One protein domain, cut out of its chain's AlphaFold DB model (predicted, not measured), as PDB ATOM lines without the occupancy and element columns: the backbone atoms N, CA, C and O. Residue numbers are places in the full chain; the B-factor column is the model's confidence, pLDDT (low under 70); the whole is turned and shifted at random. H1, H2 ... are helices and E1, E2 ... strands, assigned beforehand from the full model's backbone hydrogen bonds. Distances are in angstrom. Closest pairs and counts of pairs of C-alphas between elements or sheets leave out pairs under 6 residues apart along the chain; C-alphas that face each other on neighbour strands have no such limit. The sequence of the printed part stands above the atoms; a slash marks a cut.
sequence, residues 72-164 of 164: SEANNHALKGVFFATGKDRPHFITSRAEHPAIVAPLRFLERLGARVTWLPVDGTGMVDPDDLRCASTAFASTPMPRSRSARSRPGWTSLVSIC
ATOM      1  N   SER A  72     155.744 134.155 158.560       96.06
ATOM      2  CA  SER A  72     157.208 134.046 158.643       96.06
ATOM      3  C   SER A  72     157.691 132.603 158.788       96.06
ATOM      4  O   SER A  72     158.661 132.213 158.129       96.06
ATOM      5  N   GLU A  73     157.020 131.803 159.617       98.19
ATOM      6  CA  GLU A  73     157.334 130.381 159.767       98.19
ATOM      7  C   GLU A  73     156.950 129.604 158.507       98.19
ATOM      8  O   GLU A  73     157.773 128.837 158.014       98.19
ATOM      9  N   ALA A  74     155.765 129.855 157.936       97.38
ATOM     10  CA  ALA A  74     155.316 129.206 156.701       97.38
ATOM     11  C   ALA A  74     156.306 129.417 155.542       97.38
ATOM     12  O   ALA A  74     156.723 128.457 154.893       97.38
ATOM     13  N   ASN A  75     156.768 130.655 155.345       97.31
ATOM     14  CA  ASN A  75     157.766 130.985 154.327       97.31
ATOM     15  C   ASN A  75     159.097 130.261 154.567       97.31
ATOM     16  O   ASN A  75     159.699 129.727 153.635       97.31
ATOM     17  N   ASN A  76     159.560 130.201 155.820       97.56
ATOM     18  CA  ASN A  76     160.774 129.460 156.162       97.56
ATOM     19  C   ASN A  76     160.609 127.960 155.916       97.56
ATOM     20  O   ASN A  76     161.522 127.344 155.367       97.56
ATOM     21  N   HIS A  77     159.469 127.395 156.313       97.00
ATOM     22  CA  HIS A  77     159.147 125.986 156.140       97.00
ATOM     23  C   HIS A  77     159.170 125.603 154.657       97.00
ATOM     24  O   HIS A  77     159.879 124.672 154.288       97.00
ATOM     25  N   ALA A  78     158.500 126.375 153.798       96.19
ATOM     26  CA  ALA A  78     158.481 126.135 152.359       96.19
ATOM     27  C   ALA A  78     159.879 126.255 151.725       96.19
ATOM     28  O   ALA A  78     160.352 125.326 151.070       96.19
ATOM     29  N   LEU A  79     160.582 127.373 151.951       96.56
ATOM     30  CA  LEU A  79     161.873 127.645 151.307       96.56
ATOM     31  C   LEU A  79     162.965 126.666 151.744       96.56
ATOM     32  O   LEU A  79     163.651 126.067 150.913       96.56
ATOM     33  N   LYS A  80     163.138 126.505 153.060       96.75
ATOM     34  CA  LYS A  80     164.163 125.614 153.613       96.75
ATOM     35  C   LYS A  80     163.786 124.158 153.385       96.75
ATOM     36  O   LYS A  80     164.661 123.369 153.053       96.75
ATOM     37  N   GLY A  81     162.504 123.813 153.516       96.25
ATOM     38  CA  GLY A  81     162.003 122.468 153.253       96.25
ATOM     39  C   GLY A  81     162.355 122.011 151.842       96.25
ATOM     40  O   GLY A  81     162.988 120.971 151.687       96.25
ATOM     41  N   VAL A  82     162.057 122.824 150.822       94.50
ATOM     42  CA  VAL A  82     162.405 122.481 149.435       94.50
ATOM     43  C   VAL A  82     163.920 122.416 149.224       94.50
ATOM     44  O   VAL A  82     164.399 121.474 148.596       94.50
ATOM     45  N   PHE A  83     164.691 123.359 149.777       95.50
ATOM     46  CA  PHE A  83     166.156 123.333 149.676       95.50
ATOM     47  C   PHE A  83     166.769 122.050 150.256       95.50
ATOM     48  O   PHE A  83     167.615 121.430 149.618       95.50
ATOM     49  N   PHE A  84     166.343 121.636 151.450       95.31
ATOM     50  CA  PHE A  84     166.891 120.446 152.100       95.31
ATOM     51  C   PHE A  84     166.337 119.139 151.518       95.31
ATOM     52  O   PHE A  84     167.015 118.118 151.580       95.31
ATOM     53  N   ALA A  85     165.142 119.162 150.919       95.12
ATOM     54  CA  ALA A  85     164.526 117.980 150.321       95.12
ATOM     55  C   ALA A  85     164.941 117.726 148.862       95.12
ATOM     56  O   ALA A  85     164.873 116.587 148.408       95.12
ATOM     57  N   THR A  86     165.354 118.748 148.099       91.56
ATOM     58  CA  THR A  86     165.538 118.596 146.642       91.56
ATOM     59  C   THR A  86     166.702 117.687 146.237       91.56
ATOM     60  O   THR A  86     166.708 117.229 145.096       91.56
ATOM     61  N   GLY A  87     167.713 117.485 147.089       87.62
ATOM     62  CA  GLY A  87     168.907 116.681 146.776       87.62
ATOM     63  C   GLY A  87     169.791 117.214 145.633       87.62
ATOM     64  O   GLY A  87     170.808 116.604 145.310       87.62
ATOM     65  N   LYS A  88     169.425 118.341 145.008       87.56
ATOM     66  CA  LYS A  88     170.229 119.027 143.992       87.56
ATOM     67  C   LYS A  88     171.438 119.683 144.656       87.56
ATOM     68  O   LYS A  88     171.285 120.353 145.671       87.56
ATOM     69  N   ASP A  89     172.601 119.573 144.018       85.50
ATOM     70  CA  ASP A  89     173.858 120.173 144.492       85.50
ATOM     71  C   ASP A  89     173.766 121.707 144.624       85.50
ATOM     72  O   ASP A  89     174.229 122.298 145.595       85.50
ATOM     73  N   ARG A  90     173.101 122.368 143.664       89.00
ATOM     74  CA  ARG A  90     172.912 123.832 143.655       89.00
ATOM     75  C   ARG A  90     171.487 124.227 143.251       89.00
ATOM     76  O   ARG A  90     171.276 124.638 142.102       89.00
ATOM     77  N   PRO A  91     170.505 124.114 144.166       92.12
ATOM     78  CA  PRO A  91     169.117 124.488 143.907       92.12
ATOM     79  C   PRO A  91     169.014 125.954 143.479       92.12
ATOM     80  O   PRO A  91     169.781 126.795 143.958       92.12
ATOM     81  N   HIS A  92     168.087 126.267 142.576       94.25
ATOM     82  CA  HIS A  92     167.900 127.624 142.071       94.25
ATOM     83  C   HIS A  92     166.525 128.165 142.452       94.25
ATOM     84  O   HIS A  92     165.498 127.557 142.165       94.25
ATOM     85  N   PHE A  93     166.531 129.328 143.093       94.94
ATOM     86  CA  PHE A  93     165.340 130.094 143.431       94.94
ATOM     87  C   PHE A  93     165.283 131.344 142.558       94.94
ATOM     88  O   PHE A  93     166.296 132.001 142.319       94.94
ATOM     89  N   ILE A  94     164.091 131.705 142.113       95.81
ATOM     90  CA  ILE A  94     163.818 132.945 141.393       95.81
ATOM     91  C   ILE A  94     162.787 133.708 142.212       95.81
ATOM     92  O   ILE A  94     161.733 133.165 142.541       95.81
ATOM     93  N   THR A  95     163.087 134.954 142.562       95.50
ATOM     94  CA  THR A  95     162.186 135.792 143.355       95.50
ATOM     95  C   THR A  95     162.267 137.265 142.967       95.50
ATOM     96  O   THR A  95     163.152 137.644 142.202       95.50
ATOM     97  N   SER A  96     161.356 138.103 143.464       95.12
ATOM     98  CA  SER A  96     161.383 139.549 143.222       95.12
ATOM     99  C   SER A  96     162.298 140.288 144.211       95.12
ATOM    100  O   SER A  96     162.678 139.771 145.259       95.12
ATOM    101  N   ARG A  97     162.672 141.532 143.900       94.19
ATOM    102  CA  ARG A  97     163.376 142.418 144.850       94.19
ATOM    103  C   ARG A  97     162.450 143.094 145.867       94.19
ATOM    104  O   ARG A  97     162.955 143.705 146.803       94.19
ATOM    105  N   ALA A  98     161.134 142.992 145.693       92.81
ATOM    106  CA  ALA A  98     160.126 143.660 146.519       92.81
ATOM    107  C   ALA A  98     159.538 142.747 147.611       92.81
ATOM    108  O   ALA A  98     158.424 142.960 148.083       92.81
ATOM    109  N   GLU A  99     160.273 141.708 148.001       94.25
ATOM    110  CA  GLU A  99     159.784 140.693 148.926       94.25
ATOM    111  C   GLU A  99     159.818 141.127 150.396       94.25
ATOM    112  O   GLU A  99     160.696 141.868 150.844       94.25
ATOM    113  N   HIS A 100     158.899 140.564 151.183       94.50
ATOM    114  CA  HIS A 100     158.912 140.700 152.637       94.50
ATOM    115  C   HIS A 100     160.224 140.134 153.233       94.50
ATOM    116  O   HIS A 100     160.741 139.126 152.734       94.50
ATOM    117  N   PRO A 101     160.748 140.671 154.357       95.81
ATOM    118  CA  PRO A 101     161.943 140.131 155.020       95.81
ATOM    119  C   PRO A 101     161.882 138.626 155.334       95.81
ATOM    120  O   PRO A 101     162.913 137.954 155.344       95.81
ATOM    121  N   ALA A 102     160.676 138.083 155.527       95.19
ATOM    122  CA  ALA A 102     160.439 136.650 155.728       95.19
ATOM    123  C   ALA A 102     160.763 135.765 154.509       95.19
ATOM    124  O   ALA A 102     160.856 134.554 154.666       95.19
ATOM    125  N   ILE A 103     160.933 136.343 153.321       96.75
ATOM    126  CA  ILE A 103     161.429 135.667 152.115       96.75
ATOM    127  C   ILE A 103     162.906 136.016 151.900       96.75
ATOM    128  O   ILE A 103     163.733 135.128 151.680       96.75
ATOM    129  N   VAL A 104     163.257 137.301 152.046       97.00
ATOM    130  CA  VAL A 104     164.620 137.794 151.797       97.00
ATOM    131  C   VAL A 104     165.646 137.128 152.711       97.00
ATOM    132  O   VAL A 104     166.661 136.616 152.235       97.00
ATOM    133  N   ALA A 105     165.397 137.114 154.022       97.75
ATOM    134  CA  ALA A 105     166.363 136.597 154.985       97.75
ATOM    135  C   ALA A 105     166.604 135.080 154.835       97.75
ATOM    136  O   ALA A 105     167.772 134.676 154.826       97.75
ATOM    137  N   PRO A 106     165.573 134.227 154.653       97.50
ATOM    138  CA  PRO A 106     165.797 132.813 154.368       97.50
ATOM    139  C   PRO A 106     166.539 132.568 153.057       97.50
ATOM    140  O   PRO A 106     167.477 131.780 153.060       97.50
ATOM    141  N   LEU A 107     166.202 133.259 151.964       97.69
ATOM    142  CA  LEU A 107     166.910 133.075 150.691       97.69
ATOM    143  C   LEU A 107     168.383 133.485 150.784       97.69
ATOM    144  O   LEU A 107     169.247 132.744 150.330       97.69
ATOM    145  N   ARG A 108     168.693 134.594 151.466       97.75
ATOM    146  CA  ARG A 108     170.080 135.013 151.754       97.75
ATOM    147  C   ARG A 108     170.833 133.993 152.604       97.75
ATOM    148  O   ARG A 108     172.033 133.795 152.433       97.75
ATOM    149  N   PHE A 109     170.145 133.350 153.546       97.94
ATOM    150  CA  PHE A 109     170.709 132.238 154.304       97.94
ATOM    151  C   PHE A 109     170.998 131.031 153.402       97.94
ATOM    152  O   PHE A 109     172.090 130.476 153.485       97.94
ATOM    153  N   LEU A 110     170.073 130.668 152.511       97.00
ATOM    154  CA  LEU A 110     170.245 129.555 151.576       97.00
ATOM    155  C   LEU A 110     171.336 129.820 150.525       97.00
ATOM    156  O   LEU A 110     172.062 128.895 150.173       97.00
ATOM    157  N   GLU A 111     171.528 131.066 150.076       96.94
ATOM    158  CA  GLU A 111     172.663 131.452 149.216       96.94
ATOM    159  C   GLU A 111     174.004 131.098 149.872       96.94
ATOM    160  O   GLU A 111     174.882 130.530 149.225       96.94
ATOM    161  N   ARG A 112     174.147 131.358 151.181       97.38
ATOM    162  CA  ARG A 112     175.351 130.975 151.943       97.38
ATOM    163  C   ARG A 112     175.539 129.461 152.048       97.38
ATOM    164  O   ARG A 112     176.661 129.019 152.265       97.38
ATOM    165  N   LEU A 113     174.467 128.684 151.895       96.06
ATOM    166  CA  LEU A 113     174.500 127.221 151.858       96.06
ATOM    167  C   LEU A 113     174.683 126.650 150.442       96.06
ATOM    168  O   LEU A 113     174.691 125.435 150.284       96.06
ATOM    169  N   GLY A 114     174.840 127.497 149.418       95.06
ATOM    170  CA  GLY A 114     175.116 127.068 148.042       95.06
ATOM    171  C   GLY A 114     173.935 127.172 147.074       95.06
ATOM    172  O   GLY A 114     174.108 126.896 145.879       95.06
ATOM    173  N   ALA A 115     172.760 127.621 147.534       95.94
ATOM    174  CA  ALA A 115     171.651 127.935 146.639       95.94
ATOM    175  C   ALA A 115     172.031 129.068 145.677       95.94
ATOM    176  O   ALA A 115     172.725 130.020 146.035       95.94
ATOM    177  N   ARG A 116     171.525 129.002 144.449       95.56
ATOM    178  CA  ARG A 116     171.523 130.148 143.537       95.56
ATOM    179  C   ARG A 116     170.207 130.885 143.712       95.56
ATOM    180  O   ARG A 116     169.163 130.241 143.776       95.56
ATOM    181  N   VAL A 117     170.239 132.214 143.749       95.81
ATOM    182  CA  VAL A 117     169.019 133.025 143.815       95.81
ATOM    183  C   VAL A 117     169.074 134.128 142.765       95.81
ATOM    184  O   VAL A 117     170.012 134.922 142.726       95.81
ATOM    185  N   THR A 118     168.061 134.174 141.902       96.25
ATOM    186  CA  THR A 118     167.851 135.269 140.953       96.25
ATOM    187  C   THR A 118     166.849 136.253 141.540       96.25
ATOM    188  O   THR A 118     165.718 135.877 141.834       96.25
ATOM    189  N   TRP A 119     167.265 137.513 141.676       95.62
ATOM    190  CA  TRP A 119     166.462 138.612 142.222       95.62
ATOM    191  C   TRP A 119     165.954 139.526 141.099       95.62
ATOM    192  O   TRP A 119     166.671 140.444 140.674       95.62
ATOM    193  N   LEU A 120     164.734 139.271 140.625       95.62
ATOM    194  CA  LEU A 120     164.081 139.998 139.536       95.62
ATOM    195  C   LEU A 120     163.759 141.443 139.949       95.62
ATOM    196  O   LEU A 120     163.273 141.666 141.066       95.62
ATOM    197  N   PRO A 121     164.043 142.438 139.087       95.25
ATOM    198  CA  PRO A 121     163.637 143.811 139.342       95.25
ATOM    199  C   PRO A 121     162.106 143.937 139.328       95.25
ATOM    200  O   PRO A 121     161.392 143.059 138.846       95.25
ATOM    201  N   VAL A 122     161.618 145.045 139.876       93.56
ATOM    202  CA  VAL A 122     160.214 145.451 139.778       93.56
ATOM    203  C   VAL A 122     160.137 146.851 139.187       93.56
ATOM    204  O   VAL A 122     161.075 147.639 139.339       93.56
ATOM    205  N   ASP A 123     159.034 147.158 138.516       91.19
ATOM    206  CA  ASP A 123     158.762 148.490 137.986       91.19
ATOM    207  C   ASP A 123     158.299 149.482 139.076       91.19
ATOM    208  O   ASP A 123     158.222 149.160 140.266       91.19
ATOM    209  N   GLY A 124     157.964 150.713 138.672       92.50
ATOM    210  CA  GLY A 124     157.475 151.762 139.579       92.50
ATOM    211  C   GLY A 124     156.131 151.461 140.256       92.50
ATOM    212  O   GLY A 124     155.721 152.206 141.142       92.50
ATOM    213  N   THR A 125     155.451 150.381 139.861       91.81
ATOM    214  CA  THR A 125     154.217 149.879 140.481       91.81
ATOM    215  C   THR A 125     154.443 148.616 141.317       91.81
ATOM    216  O   THR A 125     153.500 148.101 141.915       91.81
ATOM    217  N   GLY A 126     155.688 148.136 141.407       86.19
ATOM    218  CA  GLY A 126     156.048 146.930 142.147       86.19
ATOM    219  C   GLY A 126     155.818 145.630 141.373       86.19
ATOM    220  O   GLY A 126     155.824 144.563 141.984       86.19
ATOM    221  N   MET A 127     155.624 145.691 140.052       89.56
ATOM    222  CA  MET A 127     155.364 144.511 139.223       89.56
ATOM    223  C   MET A 127     156.651 143.972 138.594       89.56
ATOM    224  O   MET A 127     157.488 144.732 138.110       89.56
ATOM    225  N   VAL A 128     156.800 142.645 138.590       91.50
ATOM    226  CA  VAL A 128     157.871 141.938 137.869       91.50
ATOM    227  C   VAL A 128     157.501 141.832 136.392       91.50
ATOM    228  O   VAL A 128     156.371 141.452 136.072       91.50
ATOM    229  N   ASP A 129     158.454 142.094 135.497       91.69
ATOM    230  CA  ASP A 129     158.272 141.845 134.067       91.69
ATOM    231  C   ASP A 129     158.176 140.324 133.794       91.69
ATOM    232  O   ASP A 129     159.090 139.563 134.139       91.69
ATOM    233  N   PRO A 130     157.087 139.828 133.176       90.56
ATOM    234  CA  PRO A 130     156.979 138.425 132.797       90.56
ATOM    235  C   PRO A 130     158.100 137.922 131.875       90.56
ATOM    236  O   PRO A 130     158.353 136.713 131.860       90.56
ATOM    237  N   ASP A 131     158.740 138.794 131.090       92.00
ATOM    238  CA  ASP A 131     159.895 138.432 130.263       92.00
ATOM    239  C   ASP A 131     161.153 138.194 131.102       92.00
ATOM    240  O   ASP A 131     161.823 137.181 130.890       92.00
ATOM    241  N   ASP A 132     161.406 139.007 132.131       90.06
ATOM    242  CA  ASP A 132     162.501 138.772 133.082       90.06
ATOM    243  C   ASP A 132     162.355 137.405 133.771       90.06
ATOM    244  O   ASP A 132     163.321 136.643 133.897       90.06
ATOM    245  N   LEU A 133     161.123 137.051 134.161       89.75
ATOM    246  CA  LEU A 133     160.821 135.738 134.734       89.75
ATOM    247  C   LEU A 133     161.059 134.604 133.726       89.75
ATOM    248  O   LEU A 133     161.651 133.583 134.081       89.75
ATOM    249  N   ARG A 134     160.619 134.760 132.467       88.56
ATOM    250  CA  ARG A 134     160.855 133.758 131.412       88.56
ATOM    251  C   ARG A 134     162.345 133.532 131.190       88.56
ATOM    252  O   ARG A 134     162.777 132.382 131.231       88.56
ATOM    253  N   CYS A 135     163.115 134.603 131.013       89.12
ATOM    254  CA  CYS A 135     164.558 134.537 130.800       89.12
ATOM    255  C   CYS A 135     165.273 133.831 131.960       89.12
ATOM    256  O   CYS A 135     166.114 132.959 131.722       89.12
ATOM    257  N   ALA A 136     164.897 134.150 133.203       88.62
ATOM    258  CA  ALA A 136     165.460 133.523 134.396       88.62
ATOM    259  C   ALA A 136     165.174 132.014 134.477       88.62
ATOM    260  O   ALA A 136     166.051 131.258 134.897       88.62
ATOM    261  N   SER A 137     163.993 131.567 134.042       81.19
ATOM    262  CA  SER A 137     163.609 130.148 134.025       81.19
ATOM    263  C   SER A 137     164.246 129.367 132.865       81.19
ATOM    264  O   SER A 137     164.684 128.229 133.040       81.19
ATOM    265  N   THR A 138     164.337 129.961 131.669       67.75
ATOM    266  CA  THR A 138     164.891 129.293 130.472       67.75
ATOM    267  C   THR A 138     166.404 129.147 130.494       67.75
ATOM    268  O   THR A 138     166.927 128.222 129.883       67.75
ATOM    269  N   ALA A 139     167.120 130.009 131.221       60.19
ATOM    270  CA  ALA A 139     168.569 129.893 131.370       60.19
ATOM    271  C   ALA A 139     169.006 128.564 132.029       60.19
ATOM    272  O   ALA A 139     170.187 128.221 131.979       60.19
ATOM    273  N   PHE A 140     168.071 127.815 132.634       53.28
ATOM    274  CA  PHE A 140     168.371 126.610 133.411       53.28
ATOM    275  C   PHE A 140     167.534 125.374 133.069       53.28
ATOM    276  O   PHE A 140     167.892 124.281 133.503       53.28
ATOM    277  N   ALA A 141     166.462 125.507 132.285       49.16
ATOM    278  CA  ALA A 141     165.598 124.387 131.931       49.16
ATOM    279  C   ALA A 141     165.916 123.852 130.523       49.16
ATOM    280  O   ALA A 141     165.628 124.501 129.522       49.16
ATOM    281  N   SER A 142     166.434 122.622 130.434       37.78
ATOM    282  CA  SER A 142     166.406 121.815 129.201       37.78
ATOM    283  C   SER A 142     165.025 121.190 128.931       37.78
ATOM    284  O   SER A 142     164.851 120.495 127.931       37.78
ATOM    285  N   THR A 143     164.028 121.464 129.779       38.03
ATOM    286  CA  THR A 143     162.667 120.925 129.671       38.03
ATOM    287  C   THR A 143     161.645 122.068 129.646       38.03
ATOM    288  O   THR A 143     161.700 122.935 130.520       38.03
ATOM    289  N   PRO A 144     160.690 122.104 128.697       35.03
ATOM    290  CA  PRO A 144     159.696 123.170 128.637       35.03
ATOM    291  C   PRO A 144     158.787 123.140 129.870       35.03
ATOM    292  O   PRO A 144     158.164 122.120 130.164       35.03
ATOM    293  N   MET A 145     158.675 124.269 130.569       38.31
ATOM    294  CA  MET A 145     157.686 124.451 131.633       38.31
ATOM    295  C   MET A 145     156.277 124.491 131.002       38.31
ATOM    296  O   MET A 145     156.089 125.183 129.992       38.31
ATOM    297  N   PRO A 146     155.267 123.777 131.537       35.12
ATOM    298  CA  PRO A 146     153.899 123.905 131.050       35.12
ATOM    299  C   PRO A 146     153.407 125.340 131.265       35.12
ATOM    300  O   PRO A 146     153.701 125.972 132.277       35.12
ATOM    301  N   ARG A 147     152.674 125.860 130.275       35.50
ATOM    302  CA  ARG A 147     152.192 127.247 130.218       35.50
ATOM    303  C   ARG A 147     151.435 127.612 131.500       35.50
ATOM    304  O   ARG A 147     150.266 127.251 131.639       35.50
ATOM    305  N   SER A 148     152.058 128.372 132.399       36.47
ATOM    306  CA  SER A 148     151.322 129.040 133.469       36.47
ATOM    307  C   SER A 148     150.442 130.111 132.822       36.47
ATOM    308  O   SER A 148     150.902 130.983 132.079       36.47
ATOM    309  N   ARG A 149     149.124 129.995 133.007       33.25
ATOM    310  CA  ARG A 149     148.181 131.020 132.551       33.25
ATOM    311  C   ARG A 149     148.490 132.302 133.315       33.25
ATOM    312  O   ARG A 149     148.419 132.302 134.534       33.25
ATOM    313  N   SER A 150     148.845 133.345 132.567       36.00
ATOM    314  CA  SER A 150     148.898 134.758 132.955       36.00
ATOM    315  C   SER A 150     148.908 135.028 134.464       36.00
ATOM    316  O   SER A 150     147.847 135.116 135.086       36.00
ATOM    317  N   ALA A 151     150.088 135.294 135.021       36.03
ATOM    318  CA  ALA A 151     150.209 136.083 136.239       36.03
ATOM    319  C   ALA A 151     149.761 137.529 135.943       36.03
ATOM    320  O   ALA A 151     150.568 138.441 135.825       36.03
ATOM    321  N   ARG A 152     148.457 137.745 135.740       32.25
ATOM    322  CA  ARG A 152     147.837 139.042 136.022       32.25
ATOM    323  C   ARG A 152     147.403 138.976 137.476       32.25
ATOM    324  O   ARG A 152     146.240 138.706 137.767       32.25
ATOM    325  N   SER A 153     148.363 139.113 138.382       39.38
ATOM    326  CA  SER A 153     148.058 139.284 139.795       39.38
ATOM    327  C   SER A 153     147.521 140.696 140.025       39.38
ATOM    328  O   SER A 153     147.950 141.663 139.393       39.38
ATOM    329  N   ARG A 154     146.507 140.802 140.885       29.11
ATOM    330  CA  ARG A 154     145.960 142.086 141.333       29.11
ATOM    331  C   ARG A 154     147.026 142.847 142.143       29.11
ATOM    332  O   ARG A 154     147.857 142.196 142.775       29.11
ATOM    333  N   PRO A 155     146.991 144.192 142.174       31.66
ATOM    334  CA  PRO A 155     147.902 144.970 143.005       31.66
ATOM    335  C   PRO A 155     147.625 144.647 144.476       31.66
ATOM    336  O   PRO A 155     146.494 144.794 144.937       31.66
ATOM    337  N   GLY A 156     148.653 144.193 145.190       34.34
ATOM    338  CA  GLY A 156     148.577 143.845 146.608       34.34
ATOM    339  C   GLY A 156     149.039 142.416 146.866       34.34
ATOM    340  O   GLY A 156     148.236 141.490 146.844       34.34
ATOM    341  N   TRP A 157     150.329 142.266 147.170       41.03
ATOM    342  CA  TRP A 157     150.902 141.079 147.821       41.03
ATOM    343  C   TRP A 157     150.953 139.805 146.973       41.03
ATOM    344  O   TRP A 157     150.373 138.781 147.316       41.03
ATOM    345  N   THR A 158     151.719 139.829 145.884       40.91
ATOM    346  CA  THR A 158     152.225 138.581 145.296       40.91
ATOM    347  C   THR A 158     153.715 138.481 145.582       40.91
ATOM    348  O   THR A 158     154.524 139.029 144.841       40.91
ATOM    349  N   SER A 159     154.071 137.792 146.667       44.34
ATOM    350  CA  SER A 159     155.421 137.252 146.811       44.34
ATOM    351  C   SER A 159     155.617 136.211 145.716       44.34
ATOM    352  O   SER A 159     154.930 135.191 145.690       44.34
ATOM    353  N   LEU A 160     156.507 136.493 144.772       52.16
ATOM    354  CA  LEU A 160     156.860 135.567 143.704       52.16
ATOM    355  C   LEU A 160     158.102 134.827 144.169       52.16
ATOM    356  O   LEU A 160     159.197 135.381 144.177       52.16
ATOM    357  N   VAL A 161     157.938 133.566 144.550       54.50
ATOM    358  CA  VAL A 161     159.055 132.629 144.636       54.50
ATOM    359  C   VAL A 161     158.748 131.470 143.706       54.50
ATOM    360  O   VAL A 161     157.818 130.703 143.940       54.50
ATOM    361  N   SER A 162     159.539 131.345 142.648       52.91
ATOM    362  CA  SER A 162     159.571 130.160 141.799       52.91
ATOM    363  C   SER A 162     160.828 129.364 142.127       52.91
ATOM    364  O   SER A 162     161.913 129.930 142.257       52.91
ATOM    365  N   ILE A 163     160.689 128.048 142.265       54.69
ATOM    366  CA  ILE A 163     161.807 127.131 142.501       54.69
ATOM    367  C   ILE A 163     161.984 126.296 141.233       54.69
ATOM    368  O   ILE A 163     161.007 125.726 140.744       54.69
ATOM    369  N   CYS A 164     163.205 126.253 140.693       45.72
ATOM    370  CA  CYS A 164     163.537 125.550 139.450       45.72
ATOM    371  C   CYS A 164     164.443 124.331 139.677       45.72
ATOM    372  O   CYS A 164     165.367 124.338 140.526       45.72
TER     373      CYS A 164
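Overview. This is residues 72 to 164 of the 164 residues of the protein "Aminotransferase class V" of Rhodovulum adriaticum (UniProt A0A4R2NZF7). A small three-stranded sheet has H2 over one face, with H1 side by side with H2, and H3 over the other face; unnamed residues 139 to 160 loop from H3 back to E3. The printed part has 93 residues, class mixed, with H1 E1 H2 E2 H3 E3 along it and a mixed sheet, E2 E1 E3. It is compact, radius of gyration of the C-alphas 13.3 A, spanning 33 by 32 by 18 A.

Along the chain. Find C-alpha 72 at (157.208, 134.046, 158.643); there H1, residues 72 to 85, begins its 19.5 A. Then come E1, 92 to 96, 13.6 A; H2, 101 to 112, 16.5 A; E2, 116 to 120, 13.0 A; H3, 130 to 138, 12.3 A; E3, 161 to 163, 6.5 A, ending at C-alpha 163 (161.807, 127.131, 142.501).

Arrangement. Beside E1, find parallel E2 at 22 degrees, N 95 and O 118 2.9 A apart, and antiparallel E3 at 165 degrees, N 94 and O 162 2.8 A apart. E1, H2, E2 form a strand-helix-strand unit, parallel neighbours joined through a helix, its crossover right-handed. H2 and H3 are on opposite faces, heights over the sheet 9.9 A and 9.7 A. H1 and H2 touch, closest C-alphas Ser 72 and Ala 102, 5.1 A, at a shallow tilt of 25 degrees, the same way. Each O i to N i+4 pair is within hydrogen-bond range in H1 and H3, 7 of 8 in H2.

Size, cuts and confidence. The farthest C-alphas, Gly 87 and Gly 124, are 37.6 A apart. The printed part has no cut; the link H3 to E3 is long. Residues 138 to 164 have pLDDT under 70.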